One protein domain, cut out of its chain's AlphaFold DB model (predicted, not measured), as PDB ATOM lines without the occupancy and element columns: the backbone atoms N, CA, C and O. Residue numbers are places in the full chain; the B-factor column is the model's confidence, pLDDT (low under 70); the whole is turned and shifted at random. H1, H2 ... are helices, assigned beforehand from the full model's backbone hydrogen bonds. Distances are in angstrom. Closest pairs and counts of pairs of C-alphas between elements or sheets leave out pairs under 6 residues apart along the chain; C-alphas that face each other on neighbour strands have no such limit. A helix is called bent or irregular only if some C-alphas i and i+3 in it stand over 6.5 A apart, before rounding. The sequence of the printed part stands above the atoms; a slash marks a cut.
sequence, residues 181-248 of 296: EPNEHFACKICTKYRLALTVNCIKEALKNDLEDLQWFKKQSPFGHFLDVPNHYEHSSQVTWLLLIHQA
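What this domain is: This is residues 181 to 248 of the 296 residues of the protein "DUF1985 domain-containing protein" of Trema orientale (UniProt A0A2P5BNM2). A small head of three helices, H1, H2 and H3, sits at one end of a long, thin model, and a lone helix, H4, lies toward the other end. The extended stretch of residues 181 to 195 leads into H1, which lies along the long axis; the chain then folds back through H2 and H3, and residues 229 to 236 return to H4. The printed part has 68 residues with four named helices in the order H1, H2, H3, H4 and no named strand, an all-helix make-up. It is extended, with a radius of gyration of the C-alphas of 17.1 A and spans of 54 by 21 by 16 A.

How they stand to each other: H1, residues 196 to 207, and H2, residues 211 to 220, only just touch, with 3 pairs of C-alphas within 8 A, and only at the corner by their tight link. H1 touches H2 with residues 204 to 207 alone; the closest C-alphas of the two helices, those of Leu 207 and Leu 214, are 5.6 A apart. The two helices run opposite ways at a steep tilt of 47 degrees. H3, residues 222 to 228, and H2 touch only at the corner, with the C-alphas of Lys 218 and Gly 224 closest at 3.9 A. H1 and H3 only just touch, with 3 pairs within 8 A, about perpendicular at 77 degrees; the closest C-alphas are those of Val 200 and Leu 227, 5.9 A apart. H4, residues 237 to 245, is apart from H1, H2 and H3. Every O i to N i+4 pair is within hydrogen-bond range in H1, H2 and H4; in H3 0 of 3 are, beside 3 of 4 O i to N i+3 pairs.

Where its parts are: H1 begins at C-alpha 196, (43.852, -50.012, -36.068), and is 16.4 A long. H2 is 13.7 A long. H3 is 12.5 A long and irregular, with C-alphas 222 and 225 7.2 A apart. H4 is 12.2 A long and ends at C-alpha 245, (25.653, -43.574, -51.300).

The domain as a whole: The C-alphas farthest apart, of Asn 183 and Asn 209, are 54.0 A apart. The printed part has no cut and no long link. Residues 208 to 213, of which 211 to 213 belong to H2, stand free. The mean pLDDT of the printed part is 80.3; residue 182, residues 184 to 194 and residues 234 to 236 are under 70.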
ATOM      1  N   GLU A 181      21.798 -43.132 -58.804       71.56
ATOM      2  CA  GLU A 181      20.354 -43.346 -58.840       71.56
ATOM      3  C   GLU A 181      19.931 -44.428 -57.819       71.56
ATOM      4  O   GLU A 181      20.723 -45.316 -57.473       71.56
ATOM      5  N   PRO A 182      18.680 -44.425 -57.310       69.44
ATOM      6  CA  PRO A 182      18.216 -45.379 -56.290       69.44
ATOM      7  C   PRO A 182      18.379 -46.868 -56.651       69.44
ATOM      8  O   PRO A 182      18.431 -47.722 -55.767       69.44
ATOM      9  N   ASN A 183      18.464 -47.193 -57.942       70.12
ATOM     10  CA  ASN A 183      18.700 -48.536 -58.484       70.12
ATOM     11  C   ASN A 183      20.195 -48.897 -58.639       70.12
ATOM     12  O   ASN A 183      20.514 -50.078 -58.763       70.12
ATOM     13  N   GLU A 184      21.102 -47.920 -58.607       67.06
ATOM     14  CA  GLU A 184      22.565 -48.102 -58.662       67.06
ATOM     15  C   GLU A 184      23.181 -48.337 -57.274       67.06
ATOM     16  O   GLU A 184      24.359 -48.672 -57.139       67.06
ATOM     17  N   HIS A 185      22.373 -48.206 -56.222       68.38
ATOM     18  CA  HIS A 185      22.767 -48.476 -54.848       68.38
ATOM     19  C   HIS A 185      23.156 -49.952 -54.680       68.38
ATOM     20  O   HIS A 185      22.306 -50.842 -54.567       68.38
ATOM     21  N   PHE A 186      24.460 -50.231 -54.625       64.25
ATOM     22  CA  PHE A 186      24.958 -51.587 -54.416       64.25
ATOM     23  C   PHE A 186      24.400 -52.173 -53.109       64.25
ATOM     24  O   PHE A 186      24.666 -51.672 -52.020       64.25
ATOM     25  N   ALA A 187      23.742 -53.333 -53.179       58.50
ATOM     26  CA  ALA A 187      23.322 -54.083 -51.987       58.50
ATOM     27  C   ALA A 187      24.507 -54.605 -51.128       58.50
ATOM     28  O   ALA A 187      24.313 -55.288 -50.118       58.50
ATOM     29  N   CYS A 188      25.750 -54.326 -51.533       58.41
ATOM     30  CA  CYS A 188      26.968 -54.685 -50.823       58.41
ATOM     31  C   CYS A 188      27.384 -53.555 -49.870       58.41
ATOM     32  O   CYS A 188      27.975 -52.564 -50.284       58.41
ATOM     33  N   LYS A 189      27.136 -53.746 -48.571       60.72
ATOM     34  CA  LYS A 189      27.708 -52.911 -47.506       60.72
ATOM     35  C   LYS A 189      29.239 -52.911 -47.611       60.72
ATOM     36  O   LYS A 189      29.863 -53.946 -47.359       60.72
ATOM     37  N   ILE A 190      29.846 -51.759 -47.911       63.09
ATOM     38  CA  ILE A 190      31.301 -51.608 -47.810       63.09
ATOM     39  C   ILE A 190      31.707 -51.743 -46.336       63.09
ATOM     40  O   ILE A 190      31.307 -50.976 -45.457       63.09
ATOM     41  N   CYS A 191      32.518 -52.763 -46.069       57.44
ATOM     42  CA  CYS A 191      33.105 -53.046 -44.766       57.44
ATOM     43  C   CYS A 191      34.627 -52.968 -44.883       57.44
ATOM     44  O   CYS A 191      35.293 -53.993 -45.040       57.44
ATOM     45  N   THR A 192      35.181 -51.760 -44.779       60.03
ATOM     46  CA  THR A 192      36.628 -51.568 -44.651       60.03
ATOM     47  C   THR A 192      37.090 -52.182 -43.330       60.03
ATOM     48  O   THR A 192      36.936 -51.588 -42.263       60.03
ATOM     49  N   LYS A 193      37.641 -53.401 -43.381       62.38
ATOM     50  CA  LYS A 193      38.252 -54.070 -42.223       62.38
ATOM     51  C   LYS A 193      39.630 -53.479 -41.933       62.38
ATOM     52  O   LYS A 193      40.652 -54.143 -42.095       62.38
ATOM     53  N   TYR A 194      39.650 -52.228 -41.495       69.69
ATOM     54  CA  TYR A 194      40.859 -51.630 -40.946       69.69
ATOM     55  C   TYR A 194      41.245 -52.357 -39.633       69.69
ATOM     56  O   TYR A 194      40.382 -52.852 -38.903       69.69
ATOM     57  N   ARG A 195      42.541 -52.497 -39.338       76.38
ATOM     58  CA  ARG A 195      43.030 -53.160 -38.111       76.38
ATOM     59  C   ARG A 195      43.827 -52.172 -37.265       76.38
ATOM     60  O   ARG A 195      45.010 -52.391 -37.034       76.38
ATOM     61  N   LEU A 196      43.181 -51.100 -36.797       82.56
ATOM     62  CA  LEU A 196      43.852 -50.012 -36.068       82.56
ATOM     63  C   LEU A 196      44.716 -50.501 -34.911       82.56
ATOM     64  O   LEU A 196      45.855 -50.073 -34.803       82.56
ATOM     65  N   ALA A 197      44.221 -51.443 -34.104       83.44
ATOM     66  CA  ALA A 197      45.002 -52.025 -33.015       83.44
ATOM     67  C   ALA A 197      46.323 -52.656 -33.500       83.44
ATOM     68  O   ALA A 197      47.336 -52.533 -32.821       83.44
ATOM     69  N   LEU A 198      46.354 -53.276 -34.692       85.31
ATOM     70  CA  LEU A 198      47.616 -53.728 -35.285       85.31
ATOM     71  C   LEU A 198      48.479 -52.553 -35.740       85.31
ATOM     72  O   LEU A 198      49.650 -52.523 -35.395       85.31
ATOM     73  N   THR A 199      47.924 -51.588 -36.476       87.00
ATOM     74  CA  THR A 199      48.679 -50.417 -36.959       87.00
ATOM     75  C   THR A 199      49.318 -49.643 -35.802       87.00
ATOM     76  O   THR A 199      50.505 -49.331 -35.843       87.00
ATOM     77  N   VAL A 200      48.560 -49.402 -34.730       88.75
ATOM     78  CA  VAL A 200      49.018 -48.747 -33.499       88.75
ATOM     79  C   VAL A 200      50.087 -49.577 -32.791       88.75
ATOM     80  O   VAL A 200      51.078 -49.010 -32.337       88.75
ATOM     81  N   ASN A 201      49.940 -50.905 -32.732       89.25
ATOM     82  CA  ASN A 201      50.980 -51.777 -32.185       89.25
ATOM     83  C   ASN A 201      52.255 -51.751 -33.040       89.25
ATOM     84  O   ASN A 201      53.336 -51.653 -32.475       89.25
ATOM     85  N   CYS A 202      52.159 -51.758 -34.373       90.62
ATOM     86  CA  CYS A 202      53.318 -51.632 -35.260       90.62
ATOM     87  C   CYS A 202      54.059 -50.302 -35.046       90.62
ATOM     88  O   CYS A 202      55.284 -50.303 -34.973       90.62
ATOM     89  N   ILE A 203      53.338 -49.184 -34.884       89.62
ATOM     90  CA  ILE A 203      53.947 -47.877 -34.576       89.62
ATOM     91  C   ILE A 203      54.635 -47.914 -33.202       89.62
ATOM     92  O   ILE A 203      55.787 -47.505 -33.081       89.62
ATOM     93  N   LYS A 204      53.966 -48.449 -32.170       89.38
ATOM     94  CA  LYS A 204      54.537 -48.584 -30.817       89.38
ATOM     95  C   LYS A 204      55.786 -49.471 -30.812       89.38
ATOM     96  O   LYS A 204      56.774 -49.100 -30.193       89.38
ATOM     97  N   GLU A 205      55.775 -50.589 -31.535       92.00
ATOM     98  CA  GLU A 205      56.918 -51.502 -31.654       92.00
ATOM     99  C   GLU A 205      58.080 -50.920 -32.466       92.00
ATOM    100  O   GLU A 205      59.236 -51.175 -32.127       92.00
ATOM    101  N   ALA A 206      57.803 -50.126 -33.504       91.56
ATOM    102  CA  ALA A 206      58.833 -49.444 -34.289       91.56
ATOM    103  C   ALA A 206      59.539 -48.339 -33.485       91.56
ATOM    104  O   ALA A 206      60.748 -48.161 -33.619       91.56
ATOM    105  N   LEU A 207      58.798 -47.631 -32.625       91.31
ATOM    106  CA  LEU A 207      59.298 -46.510 -31.819       91.31
ATOM    107  C   LEU A 207      59.701 -46.901 -30.383       91.31
ATOM    108  O   LEU A 207      60.132 -46.050 -29.614       91.31
ATOM    109  N   LYS A 208      59.595 -48.178 -29.983       89.44
ATOM    110  CA  LYS A 208      59.797 -48.613 -28.580       89.44
ATOM    111  C   LYS A 208      61.175 -48.303 -27.990       89.44
ATOM    112  O   LYS A 208      61.296 -48.164 -26.776       89.44
ATOM    113  N   ASN A 209      62.199 -48.232 -28.840       92.50
ATOM    114  CA  ASN A 209      63.582 -47.962 -28.445       92.50
ATOM    115  C   ASN A 209      63.938 -46.468 -28.518       92.50
ATOM    116  O   ASN A 209      65.014 -46.092 -28.061       92.50
ATOM    117  N   ASP A 210      63.062 -45.636 -29.088       93.00
ATOM    118  CA  ASP A 210      63.293 -44.209 -29.294       93.00
ATOM    119  C   ASP A 210      62.192 -43.401 -28.596       93.00
ATOM    120  O   ASP A 210      61.109 -43.135 -29.124       93.00
ATOM    121  N   LEU A 211      62.458 -43.061 -27.334       89.88
ATOM    122  CA  LEU A 211      61.506 -42.340 -26.496       89.88
ATOM    123  C   LEU A 211      61.306 -40.890 -26.966       89.88
ATOM    124  O   LEU A 211      60.242 -40.321 -26.704       89.88
ATOM    125  N   GLU A 212      62.287 -40.298 -27.649       93.00
ATOM    126  CA  GLU A 212      62.181 -38.947 -28.201       93.00
ATOM    127  C   GLU A 212      61.277 -38.950 -29.435       93.00
ATOM    128  O   GLU A 212      60.281 -38.220 -29.437       93.00
ATOM    129  N   ASP A 213      61.511 -39.844 -30.404       91.88
ATOM    130  CA  ASP A 213      60.634 -40.022 -31.571       91.88
ATOM    131  C   ASP A 213      59.211 -40.435 -31.147       91.88
ATOM    132  O   ASP A 213      58.230 -39.930 -31.697       91.88
ATOM    133  N   LEU A 214      59.049 -41.291 -30.126       90.44
ATOM    134  CA  LEU A 214      57.728 -41.664 -29.600       90.44
ATOM    135  C   LEU A 214      56.995 -40.474 -28.957       90.44
ATOM    136  O   LEU A 214      55.790 -40.299 -29.166       90.44
ATOM    137  N   GLN A 215      57.693 -39.642 -28.176       91.94
ATOM    138  CA  GLN A 215      57.100 -38.434 -27.591       91.94
ATOM    139  C   GLN A 215      56.798 -37.370 -28.646       91.94
ATOM    140  O   GLN A 215      55.753 -36.718 -28.558       91.94
ATOM    141  N   TRP A 216      57.682 -37.200 -29.630       92.81
ATOM    142  CA  TRP A 216      57.476 -36.307 -30.762       92.81
ATOM    143  C   TRP A 216      56.263 -36.757 -31.573       92.81
ATOM    144  O   TRP A 216      55.334 -35.974 -31.752       92.81
ATOM    145  N   PHE A 217      56.184 -38.038 -31.950       90.38
ATOM    146  CA  PHE A 217      55.038 -38.587 -32.669       90.38
ATOM    147  C   PHE A 217      53.748 -38.385 -31.872       90.38
ATOM    148  O   PHE A 217      52.763 -37.898 -32.417       90.38
ATOM    149  N   LYS A 218      53.741 -38.677 -30.565       90.56
ATOM    150  CA  LYS A 218      52.538 -38.502 -29.742       90.56
ATOM    151  C   LYS A 218      52.062 -37.043 -29.650       90.56
ATOM    152  O   LYS A 218      50.856 -36.817 -29.595       90.56
ATOM    153  N   LYS A 219      52.976 -36.068 -29.583       89.00
ATOM    154  CA  LYS A 219      52.646 -34.651 -29.318       89.00
ATOM    155  C   LYS A 219      52.537 -33.778 -30.572       89.00
ATOM    156  O   LYS A 219      51.774 -32.822 -30.550       89.00
ATOM    157  N   GLN A 220      53.318 -34.075 -31.609       85.12
ATOM    158  CA  GLN A 220      53.527 -33.217 -32.785       85.12
ATOM    159  C   GLN A 220      52.988 -33.832 -34.082       85.12
ATOM    160  O   GLN A 220      52.629 -33.095 -34.998       85.12
ATOM    161  N   SER A 221      52.900 -35.166 -34.182       85.94
ATOM    162  CA  SER A 221      52.254 -35.791 -35.340       85.94
ATOM    163  C   SER A 221      50.739 -35.594 -35.258       85.94
ATOM    164  O   SER A 221      50.153 -35.891 -34.210       85.94
ATOM    165  N   PRO A 222      50.060 -35.231 -36.362       81.06
ATOM    166  CA  PRO A 222      48.601 -35.294 -36.442       81.06
ATOM    167  C   PRO A 222      48.053 -36.672 -36.057       81.06
ATOM    168  O   PRO A 222      46.972 -36.780 -35.490       81.06
ATOM    169  N   PHE A 223      48.832 -37.732 -36.297       84.44
ATOM    170  CA  PHE A 223      48.483 -39.122 -36.004       84.44
ATOM    171  C   PHE A 223      48.796 -39.563 -34.565       84.44
ATOM    172  O   PHE A 223      48.482 -40.696 -34.198       84.44
ATOM    173  N   GLY A 224      49.374 -38.694 -33.726       88.31
ATOM    174  CA  GLY A 224      49.734 -39.013 -32.340       88.31
ATOM    175  C   GLY A 224      48.548 -39.507 -31.504       88.31
ATOM    176  O   GLY A 224      48.697 -40.420 -30.693       88.31
ATOM    177  N   HIS A 225      47.347 -38.988 -31.786       85.25
ATOM    178  CA  HIS A 225      46.103 -39.391 -31.129       85.25
ATOM    179  C   HIS A 225      45.722 -40.864 -31.366       85.25
ATOM    180  O   HIS A 225      45.062 -41.458 -30.515       85.25
ATOM    181  N   PHE A 226      46.172 -41.501 -32.460       85.19
ATOM    182  CA  PHE A 226      45.924 -42.931 -32.686       85.19
ATOM    183  C   PHE A 226      46.594 -43.821 -31.632       85.19
ATOM    184  O   PHE A 226      46.097 -44.912 -31.362       85.19
ATOM    185  N   LEU A 227      47.673 -43.364 -30.983       88.44
ATOM    186  CA  LEU A 227      48.322 -44.120 -29.907       88.44
ATOM    187  C   LEU A 227      47.434 -44.281 -28.664       88.44
ATOM    188  O   LEU A 227      47.640 -45.236 -27.907       88.44
ATOM    189  N   ASP A 228      46.469 -43.375 -28.489       85.81
ATOM    190  CA  ASP A 228      45.530 -43.318 -27.366       85.81
ATOM    191  C   ASP A 228      44.159 -43.945 -27.692       85.81
ATOM    192  O   ASP A 228      43.317 -44.080 -26.803       85.81
ATOM    193  N   VAL A 229      43.922 -44.373 -28.940       83.00
ATOM    194  CA  VAL A 229      42.672 -45.053 -29.317       83.00
ATOM    195  C   VAL A 229      42.635 -46.465 -28.706       83.00
ATOM    196  O   VAL A 229      43.603 -47.217 -28.849       83.00
ATOM    197  N   PRO A 230      41.528 -46.879 -28.053       82.62
ATOM    198  CA  PRO A 230      41.420 -48.216 -27.479       82.62
ATOM    199  C   PRO A 230      41.523 -49.331 -28.527       82.62
ATOM    200  O   PRO A 230      40.924 -49.258 -29.597       82.62
ATOM    201  N   ASN A 231      42.185 -50.437 -28.168       77.38
ATOM    202  CA  ASN A 231      42.359 -51.609 -29.043       77.38
ATOM    203  C   ASN A 231      41.037 -52.243 -29.532       77.38
ATOM    204  O   ASN A 231      41.049 -53.012 -30.491       77.38
ATOM    205  N   HIS A 232      39.919 -51.948 -28.865       75.88
ATOM    206  CA  HIS A 232      38.573 -52.420 -29.196       75.88
ATOM    207  C   HIS A 232      37.734 -51.390 -29.974       75.88
ATOM    208  O   HIS A 232      36.529 -51.578 -30.109       75.88
ATOM    209  N   TYR A 233      38.319 -50.286 -30.461       75.50
ATOM    210  CA  TYR A 233      37.575 -49.309 -31.259       75.50
ATOM    211  C   TYR A 233      37.127 -49.938 -32.591       75.50
ATOM    212  O   TYR A 233      37.933 -50.220 -33.489       75.50
ATOM    213  N   GLU A 234      35.817 -50.126 -32.726       68.62
ATOM    214  CA  GLU A 234      35.175 -50.588 -33.952       68.62
ATOM    215  C   GLU A 234      34.784 -49.395 -34.831       68.62
ATOM    216  O   GLU A 234      33.947 -48.568 -34.469       68.62
ATOM    217  N   HIS A 235      35.375 -49.309 -36.023       69.38
ATOM    218  CA  HIS A 235      35.003 -48.293 -37.001       69.38
ATOM    219  C   HIS A 235      33.638 -48.622 -37.623       69.38
ATOM    220  O   HIS A 235      33.482 -49.635 -38.315       69.38
ATOM    221  N   SER A 236      32.659 -47.732 -37.450       69.62
ATOM    222  CA  SER A 236      31.343 -47.872 -38.077       69.62
ATOM    223  C   SER A 236      31.400 -47.529 -39.569       69.62
ATOM    224  O   SER A 236      31.035 -46.431 -39.992       69.62
ATOM    225  N   SER A 237      31.779 -48.507 -40.402       71.31
ATOM    226  CA  SER A 237      31.748 -48.358 -41.869       71.31
ATOM    227  C   SER A 237      30.346 -48.074 -42.423       71.31
ATOM    228  O   SER A 237      30.210 -47.708 -43.582       71.31
ATOM    229  N   GLN A 238      29.304 -48.222 -41.599       73.88
ATOM    230  CA  GLN A 238      27.915 -47.912 -41.938       73.88
ATOM    231  C   GLN A 238      27.691 -46.422 -42.161       73.88
ATOM    232  O   GLN A 238      26.966 -46.069 -43.083       73.88
ATOM    233  N   VAL A 239      28.322 -45.561 -41.357       76.69
ATOM    234  CA  VAL A 239      28.191 -44.105 -41.509       76.69
ATOM    235  C   VAL A 239      28.930 -43.652 -42.766       76.69
ATOM    236  O   VAL A 239      28.356 -42.947 -43.586       76.69
ATOM    237  N   THR A 240      30.157 -44.137 -42.979       79.06
ATOM    238  CA  THR A 240      30.919 -43.879 -44.210       79.06
ATOM    239  C   THR A 240      30.169 -44.370 -45.449       79.06
ATOM    240  O   THR A 240      30.074 -43.644 -46.429       79.06
ATOM    241  N   TRP A 241      29.597 -45.577 -45.399       78.62
ATOM    242  CA  TRP A 241      28.793 -46.131 -46.487       78.62
ATOM    243  C   TRP A 241      27.546 -45.290 -46.774       78.62
ATOM    244  O   TRP A 241      27.290 -44.983 -47.933       78.62
ATOM    245  N   LEU A 242      26.810 -44.880 -45.733       80.50
ATOM    246  CA  LEU A 242      25.637 -44.014 -45.865       80.50
ATOM    247  C   LEU A 242      26.003 -42.676 -46.522       80.50
ATOM    248  O   LEU A 242      25.303 -42.232 -47.422       80.50
ATOM    249  N   LEU A 243      27.115 -42.056 -46.121       81.38
ATOM    250  CA  LEU A 243      27.586 -40.827 -46.759       81.38
ATOM    251  C   LEU A 243      27.934 -41.070 -48.235       81.38
ATOM    252  O   LEU A 243      27.432 -40.355 -49.091       81.38
ATOM    253  N   LEU A 244      28.699 -42.119 -48.556       80.62
ATOM    254  CA  LEU A 244      29.095 -42.424 -49.937       80.62
ATOM    255  C   LEU A 244      27.907 -42.683 -50.881       80.62
ATOM    256  O   LEU A 244      27.941 -42.210 -52.011       80.62
ATOM    257  N   ILE A 245      26.846 -43.378 -50.445       81.19
ATOM    258  CA  ILE A 245      25.653 -43.574 -51.300       81.19
ATOM    259  C   ILE A 245      24.828 -42.294 -51.479       81.19
ATOM    260  O   ILE A 245      24.168 -42.131 -52.498       81.19
ATOM    261  N   HIS A 246      24.891 -41.376 -50.512       82.06
ATOM    262  CA  HIS A 246      24.241 -40.069 -50.578       82.06
ATOM    263  C   HIS A 246      25.121 -38.987 -51.223       82.06
ATOM    264  O   HIS A 246      24.720 -37.822 -51.219       82.06
ATOM    265  N   GLN A 247      26.295 -39.333 -51.769       84.81
ATOM    266  CA  GLN A 247      27.164 -38.388 -52.467       84.81
ATOM    267  C   GLN A 247      26.420 -37.700 -53.616       84.81
ATOM    268  O   GLN A 247      25.554 -38.284 -54.267       84.81
ATOM    269  N   ALA A 248      26.748 -36.434 -53.841       85.88
ATOM    270  CA  ALA A 248      26.169 -35.592 -54.867       85.88
ATOM    271  C   ALA A 248      27.242 -35.077 -55.831       85.88
ATOM    272  O   ALA A 248      28.406 -34.910 -55.458       85.88
TER     273      ALA A 248